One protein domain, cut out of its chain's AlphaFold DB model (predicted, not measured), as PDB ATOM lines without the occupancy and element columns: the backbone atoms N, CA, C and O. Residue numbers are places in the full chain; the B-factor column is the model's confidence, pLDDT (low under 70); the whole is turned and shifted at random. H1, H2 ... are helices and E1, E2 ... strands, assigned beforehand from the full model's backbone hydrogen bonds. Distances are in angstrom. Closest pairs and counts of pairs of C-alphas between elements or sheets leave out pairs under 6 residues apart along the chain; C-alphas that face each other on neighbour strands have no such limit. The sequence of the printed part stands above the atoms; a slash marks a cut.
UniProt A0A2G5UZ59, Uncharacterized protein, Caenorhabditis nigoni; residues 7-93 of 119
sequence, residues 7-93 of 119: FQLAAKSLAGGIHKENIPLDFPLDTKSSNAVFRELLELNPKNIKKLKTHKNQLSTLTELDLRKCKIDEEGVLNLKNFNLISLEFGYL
ATOM      1  N   PHE A   7     237.396 235.957 309.567       94.88
ATOM      2  CA  PHE A   7     237.212 234.547 309.916       94.88
ATOM      3  C   PHE A   7     238.045 234.127 311.139       94.88
ATOM      4  O   PHE A   7     237.521 233.502 312.057       94.88
ATOM      5  N   GLN A   8     239.328 234.502 311.191       95.38
ATOM      6  CA  GLN A   8     240.192 234.199 312.340       95.38
ATOM      7  C   GLN A   8     239.716 234.904 313.614       95.38
ATOM      8  O   GLN A   8     239.756 234.316 314.692       95.38
ATOM      9  N   LEU A   9     239.243 236.150 313.497       96.44
ATOM     10  CA  LEU A   9     238.676 236.891 314.626       96.44
ATOM     11  C   LEU A   9     237.386 236.237 315.140       96.44
ATOM     12  O   LEU A   9     237.229 236.084 316.351       96.44
ATOM     13  N   ALA A  10     236.503 235.796 314.241       95.75
ATOM     14  CA  ALA A  10     235.274 235.093 314.602       95.75
ATOM     15  C   ALA A  10     235.563 233.756 315.306       95.75
ATOM     16  O   ALA A  10     235.008 233.499 316.374       95.75
ATOM     17  N   ALA A  11     236.485 232.947 314.770       96.19
ATOM     18  CA  ALA A  11     236.885 231.679 315.384       96.19
ATOM     19  C   ALA A  11     237.459 231.883 316.797       96.19
ATOM     20  O   ALA A  11     237.056 231.192 317.731       96.19
ATOM     21  N   LYS A  12     238.333 232.885 316.974       96.69
ATOM     22  CA  LYS A  12     238.887 233.267 318.283       96.69
ATOM     23  C   LYS A  12     237.817 233.719 319.267       96.69
ATOM     24  O   LYS A  12     237.841 233.313 320.427       96.69
ATOM     25  N   SER A  13     236.890 234.561 318.817       95.81
ATOM     26  CA  SER A  13     235.797 235.064 319.651       95.81
ATOM     27  C   SER A  13     234.907 233.919 320.140       95.81
ATOM     28  O   SER A  13     234.675 233.797 321.345       95.81
ATOM     29  N   LEU A  14     234.497 233.028 319.232       95.06
ATOM     30  CA  LEU A  14     233.663 231.877 319.565       95.06
ATOM     31  C   LEU A  14     234.388 230.891 320.491       95.06
ATOM     32  O   LEU A  14     233.830 230.492 321.512       95.06
ATOM     33  N   ALA A  15     235.652 230.562 320.205       95.94
ATOM     34  CA  ALA A  15     236.482 229.736 321.082       95.94
ATOM     35  C   ALA A  15     236.601 230.338 322.491       95.94
ATOM     36  O   ALA A  15     236.461 229.628 323.486       95.94
ATOM     37  N   GLY A  16     236.789 231.657 322.592       96.56
ATOM     38  CA  GLY A  16     236.807 232.371 323.868       96.56
ATOM     39  C   GLY A  16     235.483 232.275 324.630       96.56
ATOM     40  O   GLY A  16     235.493 232.058 325.842       96.56
ATOM     41  N   GLY A  17     234.353 232.394 323.928       95.25
ATOM     42  CA  GLY A  17     233.019 232.214 324.504       95.25
ATOM     43  C   GLY A  17     232.787 230.798 325.036       95.25
ATOM     44  O   GLY A  17     232.358 230.643 326.178       95.25
ATOM     45  N   ILE A  18     233.149 229.775 324.256       93.62
ATOM     46  CA  ILE A  18     233.025 228.355 324.633       93.62
ATOM     47  C   ILE A  18     233.965 227.992 325.790       93.62
ATOM     48  O   ILE A  18     233.601 227.216 326.678       93.62
ATOM     49  N   HIS A  19     235.190 228.527 325.797       94.69
ATOM     50  CA  HIS A  19     236.161 228.284 326.865       94.69
ATOM     51  C   HIS A  19     235.663 228.809 328.215       94.69
ATOM     52  O   HIS A  19     235.805 228.119 329.219       94.69
ATOM     53  N   LYS A  20     235.059 230.003 328.217       94.19
ATOM     54  CA  LYS A  20     234.468 230.630 329.407       94.19
ATOM     55  C   LYS A  20     233.087 230.081 329.768       94.19
ATOM     56  O   LYS A  20     232.511 230.546 330.738       94.19
ATOM     57  N   GLU A  21     232.555 229.150 328.972       87.56
ATOM     58  CA  GLU A  21     231.192 228.613 329.107       87.56
ATOM     59  C   GLU A  21     230.091 229.684 328.983       87.56
ATOM     60  O   GLU A  21     228.940 229.458 329.338       87.56
ATOM     61  N   ASN A  22     230.429 230.839 328.402       90.44
ATOM     62  CA  ASN A  22     229.485 231.921 328.123       90.44
ATOM     63  C   ASN A  22     228.613 231.619 326.898       90.44
ATOM     64  O   ASN A  22     227.543 232.200 326.741       90.44
ATOM     65  N   ILE A  23     229.114 230.770 325.997       84.88
ATOM     66  CA  ILE A  23     228.417 230.338 324.789       84.88
ATOM     67  C   ILE A  23     228.385 228.807 324.804       84.88
ATOM     68  O   ILE A  23     229.460 228.192 324.808       84.88
ATOM     69  N   PRO A  24     227.198 228.177 324.820       84.31
ATOM     70  CA  PRO A  24     227.102 226.736 324.657       84.31
ATOM     71  C   PRO A  24     227.513 226.348 323.233       84.31
ATOM     72  O   PRO A  24     227.239 227.061 322.270       84.31
ATOM     73  N   LEU A  25     228.173 225.199 323.092       85.00
ATOM     74  CA  LEU A  25     228.389 224.565 321.793       85.00
ATOM     75  C   LEU A  25     227.294 223.512 321.592       85.00
ATOM     76  O   LEU A  25     227.512 222.321 321.824       85.00
ATOM     77  N   ASP A  26     226.095 223.982 321.259       86.38
ATOM     78  CA  ASP A  26     224.881 223.186 321.045       86.38
ATOM     79  C   ASP A  26     224.513 223.029 319.558       86.38
ATOM     80  O   ASP A  26     223.749 222.127 319.215       86.38
ATOM     81  N   PHE A  27     225.134 223.805 318.668       87.00
ATOM     82  CA  PHE A  27     224.983 223.715 317.213       87.00
ATOM     83  C   PHE A  27     226.200 223.062 316.528       87.00
ATOM     84  O   PHE A  27     227.330 223.197 317.008       87.00
ATOM     85  N   PRO A  28     226.004 222.356 315.397       90.50
ATOM     86  CA  PRO A  28     227.106 221.818 314.609       90.50
ATOM     87  C   PRO A  28     227.827 222.927 313.833       90.50
ATOM     88  O   PRO A  28     227.205 223.858 313.320       90.50
ATOM     89  N   LEU A  29     229.144 222.792 313.709       91.06
ATOM     90  CA  LEU A  29     229.973 223.631 312.846       91.06
ATOM     91  C   LEU A  29     230.319 222.876 311.554       91.06
ATOM     92  O   LEU A  29     230.451 221.649 311.548       91.06
ATOM     93  N   ASP A  30     230.496 223.600 310.446       94.44
ATOM     94  CA  ASP A  30     231.119 223.022 309.251       94.44
ATOM     95  C   ASP A  30     232.583 222.632 309.537       94.44
ATOM     96  O   ASP A  30     233.185 223.118 310.493       94.44
ATOM     97  N   THR A  31     233.188 221.779 308.706       95.94
ATOM     98  CA  THR A  31     234.557 221.274 308.926       95.94
ATOM     99  C   THR A  31     235.599 222.382 309.097       95.94
ATOM    100  O   THR A  31     236.445 222.305 309.990       95.94
ATOM    101  N   LYS A  32     235.540 223.438 308.276       95.94
ATOM    102  CA  LYS A  32     236.504 224.546 308.330       95.94
ATOM    103  C   LYS A  32     236.358 225.312 309.644       95.94
ATOM    104  O   LYS A  32     237.359 225.644 310.281       95.94
ATOM    105  N   SER A  33     235.121 225.585 310.044       95.25
ATOM    106  CA  SER A  33     234.790 226.277 311.286       95.25
ATOM    107  C   SER A  33     235.130 225.427 312.516       95.25
ATOM    108  O   SER A  33     235.757 225.944 313.438       95.25
ATOM    109  N   SER A  34     234.824 224.125 312.507       95.19
ATOM    110  CA  SER A  34     235.189 223.162 313.557       95.19
ATOM    111  C   SER A  34     236.696 223.139 313.801       95.19
ATOM    112  O   SER A  34     237.133 223.387 314.925       95.19
ATOM    113  N   ASN A  35     237.495 222.916 312.751       96.69
ATOM    114  CA  ASN A  35     238.955 222.865 312.864       96.69
ATOM    115  C   ASN A  35     239.514 224.200 313.393       96.69
ATOM    116  O   ASN A  35     240.358 224.217 314.292       96.69
ATOM    117  N   ALA A  36     239.021 225.335 312.882       96.56
ATOM    118  CA  ALA A  36     239.494 226.653 313.300       96.56
ATOM    119  C   ALA A  36     239.148 226.972 314.763       96.56
ATOM    120  O   ALA A  36     240.029 227.372 315.523       96.56
ATOM    121  N   VAL A  37     237.888 226.786 315.167       95.81
ATOM    122  CA  VAL A  37     237.423 227.061 316.535       95.81
ATOM    123  C   VAL A  37     238.107 226.132 317.529       95.81
ATOM    124  O   VAL A  37     238.554 226.586 318.582       95.81
ATOM    125  N   PHE A  38     238.236 224.844 317.200       95.56
ATOM    126  CA  PHE A  38     238.848 223.888 318.113       95.56
ATOM    127  C   PHE A  38     240.352 224.125 318.279       95.56
ATOM    128  O   PHE A  38     240.863 224.056 319.396       95.56
ATOM    129  N   ARG A  39     241.058 224.521 317.214       96.19
ATOM    130  CA  ARG A  39     242.460 224.950 317.318       96.19
ATOM    131  C   ARG A  39     242.624 226.139 318.266       96.19
ATOM    132  O   ARG A  39     243.484 226.103 319.140       96.19
ATOM    133  N   GLU A  40     241.789 227.169 318.133       96.81
ATOM    134  CA  GLU A  40     241.830 228.330 319.036       96.81
ATOM    135  C   GLU A  40     241.460 227.942 320.481       96.81
ATOM    136  O   GLU A  40     242.054 228.452 321.430       96.81
ATOM    137  N   LEU A  41     240.542 226.985 320.680       95.62
ATOM    138  CA  LEU A  41     240.242 226.432 322.008       95.62
ATOM    139  C   LEU A  41     241.471 225.776 322.650       95.62
ATOM    140  O   LEU A  41     241.716 225.990 323.840       95.62
ATOM    141  N   LEU A  42     242.237 224.987 321.895       94.62
ATOM    142  CA  LEU A  42     243.449 224.342 322.408       94.62
ATOM    143  C   LEU A  42     244.571 225.350 322.688       94.62
ATOM    144  O   LEU A  42     245.286 225.187 323.678       94.62
ATOM    145  N   GLU A  43     244.691 226.412 321.884       95.00
ATOM    146  CA  GLU A  43     245.636 227.510 322.138       95.00
ATOM    147  C   GLU A  43     245.289 228.300 323.410       95.00
ATOM    148  O   GLU A  43     246.188 228.672 324.163       95.00
ATOM    149  N   LEU A  44     243.999 228.510 323.702       95.88
ATOM    150  CA  LEU A  44     243.563 229.143 324.953       95.88
ATOM    151  C   LEU A  44     243.892 228.282 326.176       95.88
ATOM    152  O   LEU A  44     244.360 228.788 327.195       95.88
ATOM    153  N   ASN A  45     243.607 226.981 326.097       94.81
ATOM    154  CA  ASN A  45     243.923 226.036 327.156       94.81
ATOM    155  C   ASN A  45     243.966 224.605 326.596       94.81
ATOM    156  O   ASN A  45     242.916 224.074 326.228       94.81
ATOM    157  N   PRO A  46     245.117 223.910 326.645       91.31
ATOM    158  CA  PRO A  46     245.213 222.536 326.155       91.31
ATOM    159  C   PRO A  46     244.279 221.541 326.863       91.31
ATOM    160  O   PRO A  46     243.964 220.493 326.304       91.31
ATOM    161  N   LYS A  47     243.791 221.858 328.076       91.44
ATOM    162  CA  LYS A  47     242.782 221.053 328.792       91.44
ATOM    163  C   LYS A  47     241.407 221.071 328.118       91.44
ATOM    164  O   LYS A  47     240.595 220.192 328.406       91.44
ATOM    165  N   ASN A  48     241.153 222.009 327.202       93.75
ATOM    166  CA  ASN A  48     239.936 222.028 326.391       93.75
ATOM    167  C   ASN A  48     239.822 220.797 325.478       93.75
ATOM    168  O   ASN A  48     238.735 220.548 324.972       93.75
ATOM    169  N   ILE A  49     240.864 219.964 325.341       92.00
ATOM    170  CA  ILE A  49     240.765 218.662 324.665       92.00
ATOM    171  C   ILE A  49     239.629 217.784 325.219       92.00
ATOM    172  O   ILE A  49     238.955 217.083 324.468       92.00
ATOM    173  N   LYS A  50     239.321 217.903 326.520       91.44
ATOM    174  CA  LYS A  50     238.202 217.195 327.165       91.44
ATOM    175  C   LYS A  50     236.833 217.570 326.579       91.44
ATOM    176  O   LYS A  50     235.899 216.776 326.668       91.44
ATOM    177  N   LYS A  51     236.714 218.736 325.929       91.31
ATOM    178  CA  LYS A  51     235.484 219.182 325.258       91.31
ATOM    179  C   LYS A  51     235.132 218.332 324.029       91.31
ATOM    180  O   LYS A  51     233.964 218.305 323.655       91.31
ATOM    181  N   LEU A  52     236.075 217.568 323.460       91.06
ATOM    182  CA  LEU A  52     235.753 216.567 322.431       91.06
ATOM    183  C   LEU A  52     234.781 215.506 322.949       91.06
ATOM    184  O   LEU A  52     233.954 215.008 322.196       91.06
ATOM    185  N   LYS A  53     234.870 215.144 324.233       90.31
ATOM    186  CA  LYS A  53     233.969 214.155 324.835       90.31
ATOM    187  C   LYS A  53     232.573 214.743 325.033       90.31
ATOM    188  O   LYS A  53     231.583 214.103 324.693       90.31
ATOM    189  N   THR A  54     232.494 215.967 325.558       90.00
ATOM    190  CA  THR A  54     231.213 216.611 325.889       90.00
ATOM    191  C   THR A  54     230.454 217.102 324.658       90.00
ATOM    192  O   THR A  54     229.230 217.055 324.656       90.00
ATOM    193  N   HIS A  55     231.155 217.515 323.597       89.75
ATOM    194  CA  HIS A  55     230.556 218.089 322.382       89.75
ATOM    195  C   HIS A  55     230.808 217.240 321.129       89.75
ATOM    196  O   HIS A  55     230.918 217.772 320.023       89.75
ATOM    197  N   LYS A  56     230.907 215.911 321.281       89.50
ATOM    198  CA  LYS A  56     231.245 214.994 320.177       89.50
ATOM    199  C   LYS A  56     230.339 215.155 318.948       89.50
ATOM    200  O   LYS A  56     230.808 215.058 317.822       89.50
ATOM    201  N   ASN A  57     229.050 215.433 319.159       90.06
ATOM    202  CA  ASN A  57     228.075 215.545 318.076       90.06
ATOM    203  C   ASN A  57     228.255 216.863 317.309       90.06
ATOM    204  O   ASN A  57     228.258 216.871 316.080       90.06
ATOM    205  N   GLN A  58     228.453 217.968 318.032       90.69
ATOM    206  CA  GLN A  58     228.654 219.295 317.446       90.69
ATOM    207  C   GLN A  58     229.999 219.418 316.725       90.69
ATOM    208  O   GLN A  58     230.102 220.136 315.734       90.69
ATOM    209  N   LEU A  59     231.009 218.682 317.195       91.00
ATOM    210  CA  LEU A  59     232.347 218.617 316.605       91.00
ATOM    211  C   LEU A  59     232.536 217.410 315.675       91.00
ATOM    212  O   LEU A  59     233.664 217.087 315.319       91.00
ATOM    213  N   SER A  60     231.460 216.741 315.255       90.81
ATOM    214  CA  SER A  60     231.535 215.533 314.412       90.81
ATOM    215  C   SER A  60     232.224 215.756 313.058       90.81
ATOM    216  O   SER A  60     232.725 214.811 312.456       90.81
ATOM    217  N   THR A  61     232.286 217.005 312.592       94.94
ATOM    218  CA  THR A  61     232.935 217.417 311.338       94.94
ATOM    219  C   THR A  61     234.424 217.744 311.490       94.94
ATOM    220  O   THR A  61     235.061 218.116 310.500       94.94
ATOM    221  N   LEU A  62     234.976 217.641 312.704       95.56
ATOM    222  CA  LEU A  62     236.388 217.872 312.996       95.56
ATOM    223  C   LEU A  62     237.257 216.820 312.298       95.56
ATOM    224  O   LEU A  62     237.028 215.620 312.433       95.56
ATOM    225  N   THR A  63     238.266 217.286 311.567       96.81
ATOM    226  CA  THR A  63     239.158 216.429 310.764       96.81
ATOM    227  C   THR A  63     240.633 216.620 311.099       96.81
ATOM    228  O   THR A  63     241.451 215.775 310.738       96.81
ATOM    229  N   GLU A  64     240.982 217.701 311.797       95.62
ATOM    230  CA  GLU A  64     242.361 218.057 312.126       95.62
ATOM    231  C   GLU A  64     242.506 218.317 313.626       95.62
ATOM    232  O   GLU A  64     241.726 219.071 314.215       95.62
ATOM    233  N   LEU A  65     243.536 217.727 314.236       93.62
ATOM    234  CA  LEU A  65     243.871 217.939 315.641       93.62
ATOM    235  C   LEU A  65     245.380 218.056 315.857       93.62
ATOM    236  O   LEU A  65     246.143 217.144 315.551       93.62
ATOM    237  N   ASP A  66     245.780 219.159 316.482       91.12
ATOM    238  CA  ASP A  66     247.123 219.352 317.022       91.12
ATOM    239  C   ASP A  66     247.070 219.182 318.541       91.12
ATOM    240  O   ASP A  66     246.588 220.048 319.274       91.12
ATOM    241  N   LEU A  67     247.556 218.037 319.015       89.06
ATOM    242  CA  LEU A  67     247.567 217.674 320.428       89.06
ATOM    243  C   LEU A  67     248.936 217.901 321.065       89.06
ATOM    244  O   LEU A  67     249.191 217.412 322.166       89.06
ATOM    245  N   ARG A  68     249.840 218.651 320.421       85.50
ATOM    246  CA  ARG A  68     251.238 218.721 320.864       85.50
ATOM    247  C   ARG A  68     251.429 219.321 322.251       85.50
ATOM    248  O   ARG A  68     252.387 218.984 322.943       85.50
ATOM    249  N   LYS A  69     250.511 220.196 322.657       85.25
ATOM    250  CA  LYS A  69     250.477 220.836 323.982       85.25
ATOM    251  C   LYS A  69     249.491 220.156 324.943       85.25
ATOM    252  O   LYS A  69     249.392 220.564 326.101       85.25
ATOM    253  N   CYS A  70     248.738 219.158 324.482       85.38
ATOM    254  CA  CYS A  70     247.684 218.509 325.252       85.38
ATOM    255  C   CYS A  70     248.241 217.374 326.112       85.38
ATOM    256  O   CYS A  70     249.071 216.582 325.678       85.38
ATOM    257  N   LYS A  71     247.728 217.267 327.341       82.25
ATOM    258  CA  LYS A  71     247.848 216.047 328.141       82.25
ATOM    259  C   LYS A  71     246.598 215.219 327.887       82.25
ATOM    260  O   LYS A  71     245.511 215.655 328.266       82.25
ATOM    261  N   ILE A  72     246.767 214.086 327.219       78.69
ATOM    262  CA  ILE A  72     245.696 213.147 326.897       78.69
ATOM    263  C   ILE A  72     245.983 211.822 327.606       78.69
ATOM    264  O   ILE A  72     247.126 211.371 327.626       78.69
ATOM    265  N   ASP A  73     244.964 211.279 328.259       76.50
ATOM    266  CA  ASP A  73     244.964 209.952 328.869       76.50
ATOM    267  C   ASP A  73     244.386 208.924 327.882       76.50
ATOM    268  O   ASP A  73     243.972 209.272 326.771       76.50
ATOM    269  N   GLU A  74     244.371 207.651 328.275       78.06
ATOM    270  CA  GLU A  74     243.837 206.558 327.459       78.06
ATOM    271  C   GLU A  74     242.389 206.824 327.018       78.06
ATOM    272  O   GLU A  74     242.067 206.726 325.831       78.06
ATOM    273  N   GLU A  75     241.526 207.253 327.945       81.19
ATOM    274  CA  GLU A  75     240.131 207.580 327.639       81.19
ATOM    275  C   GLU A  75     240.034 208.699 326.589       81.19
ATOM    276  O   GLU A  75     239.245 208.614 325.642       81.19
ATOM    277  N   GLY A  76     240.852 209.743 326.727       84.06
ATOM    278  CA  GLY A  76     240.933 210.829 325.764       84.06
ATOM    279  C   GLY A  76     241.312 210.341 324.367       84.06
ATOM    280  O   GLY A  76     240.703 210.792 323.394       84.06
ATOM    281  N   VAL A  77     242.260 209.404 324.256       83.19
ATOM    282  CA  VAL A  77     242.652 208.818 322.966       83.19
ATOM    283  C   VAL A  77     241.538 207.950 322.394       83.19
ATOM    284  O   VAL A  77     241.190 208.100 321.222       83.19
ATOM    285  N   LEU A  78     240.914 207.098 323.209       84.06
ATOM    286  CA  LEU A  78     239.779 206.282 322.778       84.06
ATOM    287  C   LEU A  78     238.615 207.140 322.280       84.06
ATOM    288  O   LEU A  78     237.893 206.721 321.377       84.06
ATOM    289  N   ASN A  79     238.438 208.350 322.816       88.00
ATOM    290  CA  ASN A  79     237.420 209.279 322.338       88.00
ATOM    291  C   ASN A  79     237.718 209.840 320.934       88.00
ATOM    292  O   ASN A  79     236.783 210.241 320.241       88.00
ATOM    293  N   LEU A  80     238.978 209.835 320.478       89.94
ATOM    294  CA  LEU A  80     239.348 210.304 319.135       89.94
ATOM    295  C   LEU A  80     238.762 209.423 318.024       89.94
ATOM    296  O   LEU A  80     238.490 209.930 316.940       89.94
ATOM    297  N   LYS A  81     238.468 208.142 318.302       88.50
ATOM    298  CA  LYS A  81     237.831 207.220 317.338       88.50
ATOM    299  C   LYS A  81     236.434 207.663 316.888       88.50
ATOM    300  O   LYS A  81     235.907 207.141 315.914       88.50
ATOM    301  N   ASN A  82     235.818 208.589 317.626       90.50
ATOM    302  CA  ASN A  82     234.505 209.140 317.305       90.50
ATOM    303  C   ASN A  82     234.564 210.210 316.202       90.50
ATOM    304  O   ASN A  82     233.518 210.713 315.798       90.50
ATOM    305  N   PHE A  83     235.761 210.573 315.736       92.31
ATOM    306  CA  PHE A  83     235.988 211.611 314.738       92.31
ATOM    307  C   PHE A  83     236.684 211.020 313.512       92.31
ATOM    308  O   PHE A  83     237.571 210.175 313.632       92.31
ATOM    309  N   ASN A  84     236.312 211.493 312.323       93.06
ATOM    310  CA  ASN A  84     236.955 211.092 311.074       93.06
ATOM    311  C   ASN A  84     238.205 211.952 310.816       93.06
ATOM    312  O   ASN A  84     238.226 212.790 309.913       93.06
ATOM    313  N   LEU A  85     239.216 211.802 311.676       93.56
ATOM    314  CA  LEU A  85     240.439 212.602 311.626       93.56
ATOM    315  C   LEU A  85     241.290 212.221 310.409       93.56
ATOM    316  O   LEU A  85     241.674 211.066 310.242       93.56
ATOM    317  N   ILE A  86     241.611 213.215 309.585       94.56
ATOM    318  CA  ILE A  86     242.522 213.094 308.438       94.56
ATOM    319  C   ILE A  86     243.946 213.494 308.850       94.56
ATOM    320  O   ILE A  86     244.915 212.998 308.283       94.56
ATOM    321  N   SER A  87     244.079 214.366 309.855       92.12
ATOM    322  CA  SER A  87     245.365 214.778 310.417       92.12
ATOM    323  C   SER A  87     245.315 214.799 311.943       92.12
ATOM    324  O   SER A  87     244.402 215.376 312.541       92.12
ATOM    325  N   LEU A  88     246.305 214.170 312.571       91.06
ATOM    326  CA  LEU A  88     246.447 214.088 314.019       91.06
ATOM    327  C   LEU A  88     247.925 214.178 314.394       91.06
ATOM    328  O   LEU A  88     248.716 213.298 314.061       91.06
ATOM    329  N   GLU A  89     248.287 215.226 315.125       86.81
ATOM    330  CA  GLU A  89     249.647 215.436 315.612       86.81
ATOM    331  C   GLU A  89     249.701 215.240 317.123       86.81
ATOM    332  O   GLU A  89     249.299 216.100 317.909       86.81
ATOM    333  N   PHE A  90     250.248 214.101 317.537       76.31
ATOM    334  CA  PHE A  90     250.710 213.929 318.907       76.31
ATOM    335  C   PHE A  90     252.048 214.653 319.064       76.31
ATOM    336  O   PHE A  90     252.942 214.538 318.228       76.31
ATOM    337  N   GLY A  91     252.185 215.443 320.127       70.12
ATOM    338  CA  GLY A  91     253.458 216.091 320.436       70.12
ATOM    339  C   GLY A  91     254.461 215.135 321.022       70.12
ATOM    340  O   GLY A  91     254.436 213.929 320.798       70.12
ATOM    341  N   TYR A  92     255.352 215.701 321.829       62.22
ATOM    342  CA  TYR A  92     256.262 214.884 322.601       62.22
ATOM    343  C   TYR A  92     255.443 214.054 323.588       62.22
ATOM    344  O   TYR A  92     254.992 214.558 324.617       62.22
ATOM    345  N   LEU A  93     255.289 212.767 323.286       66.06
ATOM    346  CA  LEU A  93     254.702 211.767 324.169       66.06
ATOM    347  C   LEU A  93     255.680 211.454 325.319       66.06
ATOM    348  O   LEU A  93     256.019 210.308 325.576       66.06
TER     349      LEU A  93
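Overview. This is residues 7 to 93 of the 119 residues of an uncharacterized protein of Caenorhabditis nigoni (UniProt A0A2G5UZ59). The chain is wound in stacked turns, with H2, E1 and E2 along one side, H3 and H4 along another, and H1 packed on H2 at one end. The 87 printed residues include H1, H2, H3, E1, H4, E2, mostly helix; E1 and E2 form a parallel sheet. It is compact, radius of gyration of the C-alphas 11.9 A, spanning 31 by 21 by 20 A.

Along the chain. H1, residues 7 to 19, begins at C-alpha 7 (237.212, 234.547, 309.916) and measures 18.1 A. H2 is 31 to 44, 20.0 A; H3 46 to 54, 15.2 A; E1 64 to 66; H4 74 to 80; E2 87 to 89, ending at C-alpha 89 (249.647, 215.436, 315.612).

Arrangement. H1 touches H2, closest C-alphas Ala 11 and Val 37, 4.8 A, at a steep tilt of 58 degrees. H3 touches H4, closest C-alphas Lys 53 and Asn 79, 6.5 A. E1, H4, E2 make a strand-helix-strand unit, two parallel strands with a helix between, its crossover right-handed; N 65 and O 87 are 3.0 A apart. Every O i to N i+4 pair is within hydrogen-bond range in H1 and H2, 2 of 3 in H4, 0 of 5 in H3, where 6 of 6 O i to N i+3 pairs are.

Size, cuts and confidence. The printed part has no cut; H1 to H2 is a long link. Residues 92 to 93 are under pLDDT 70.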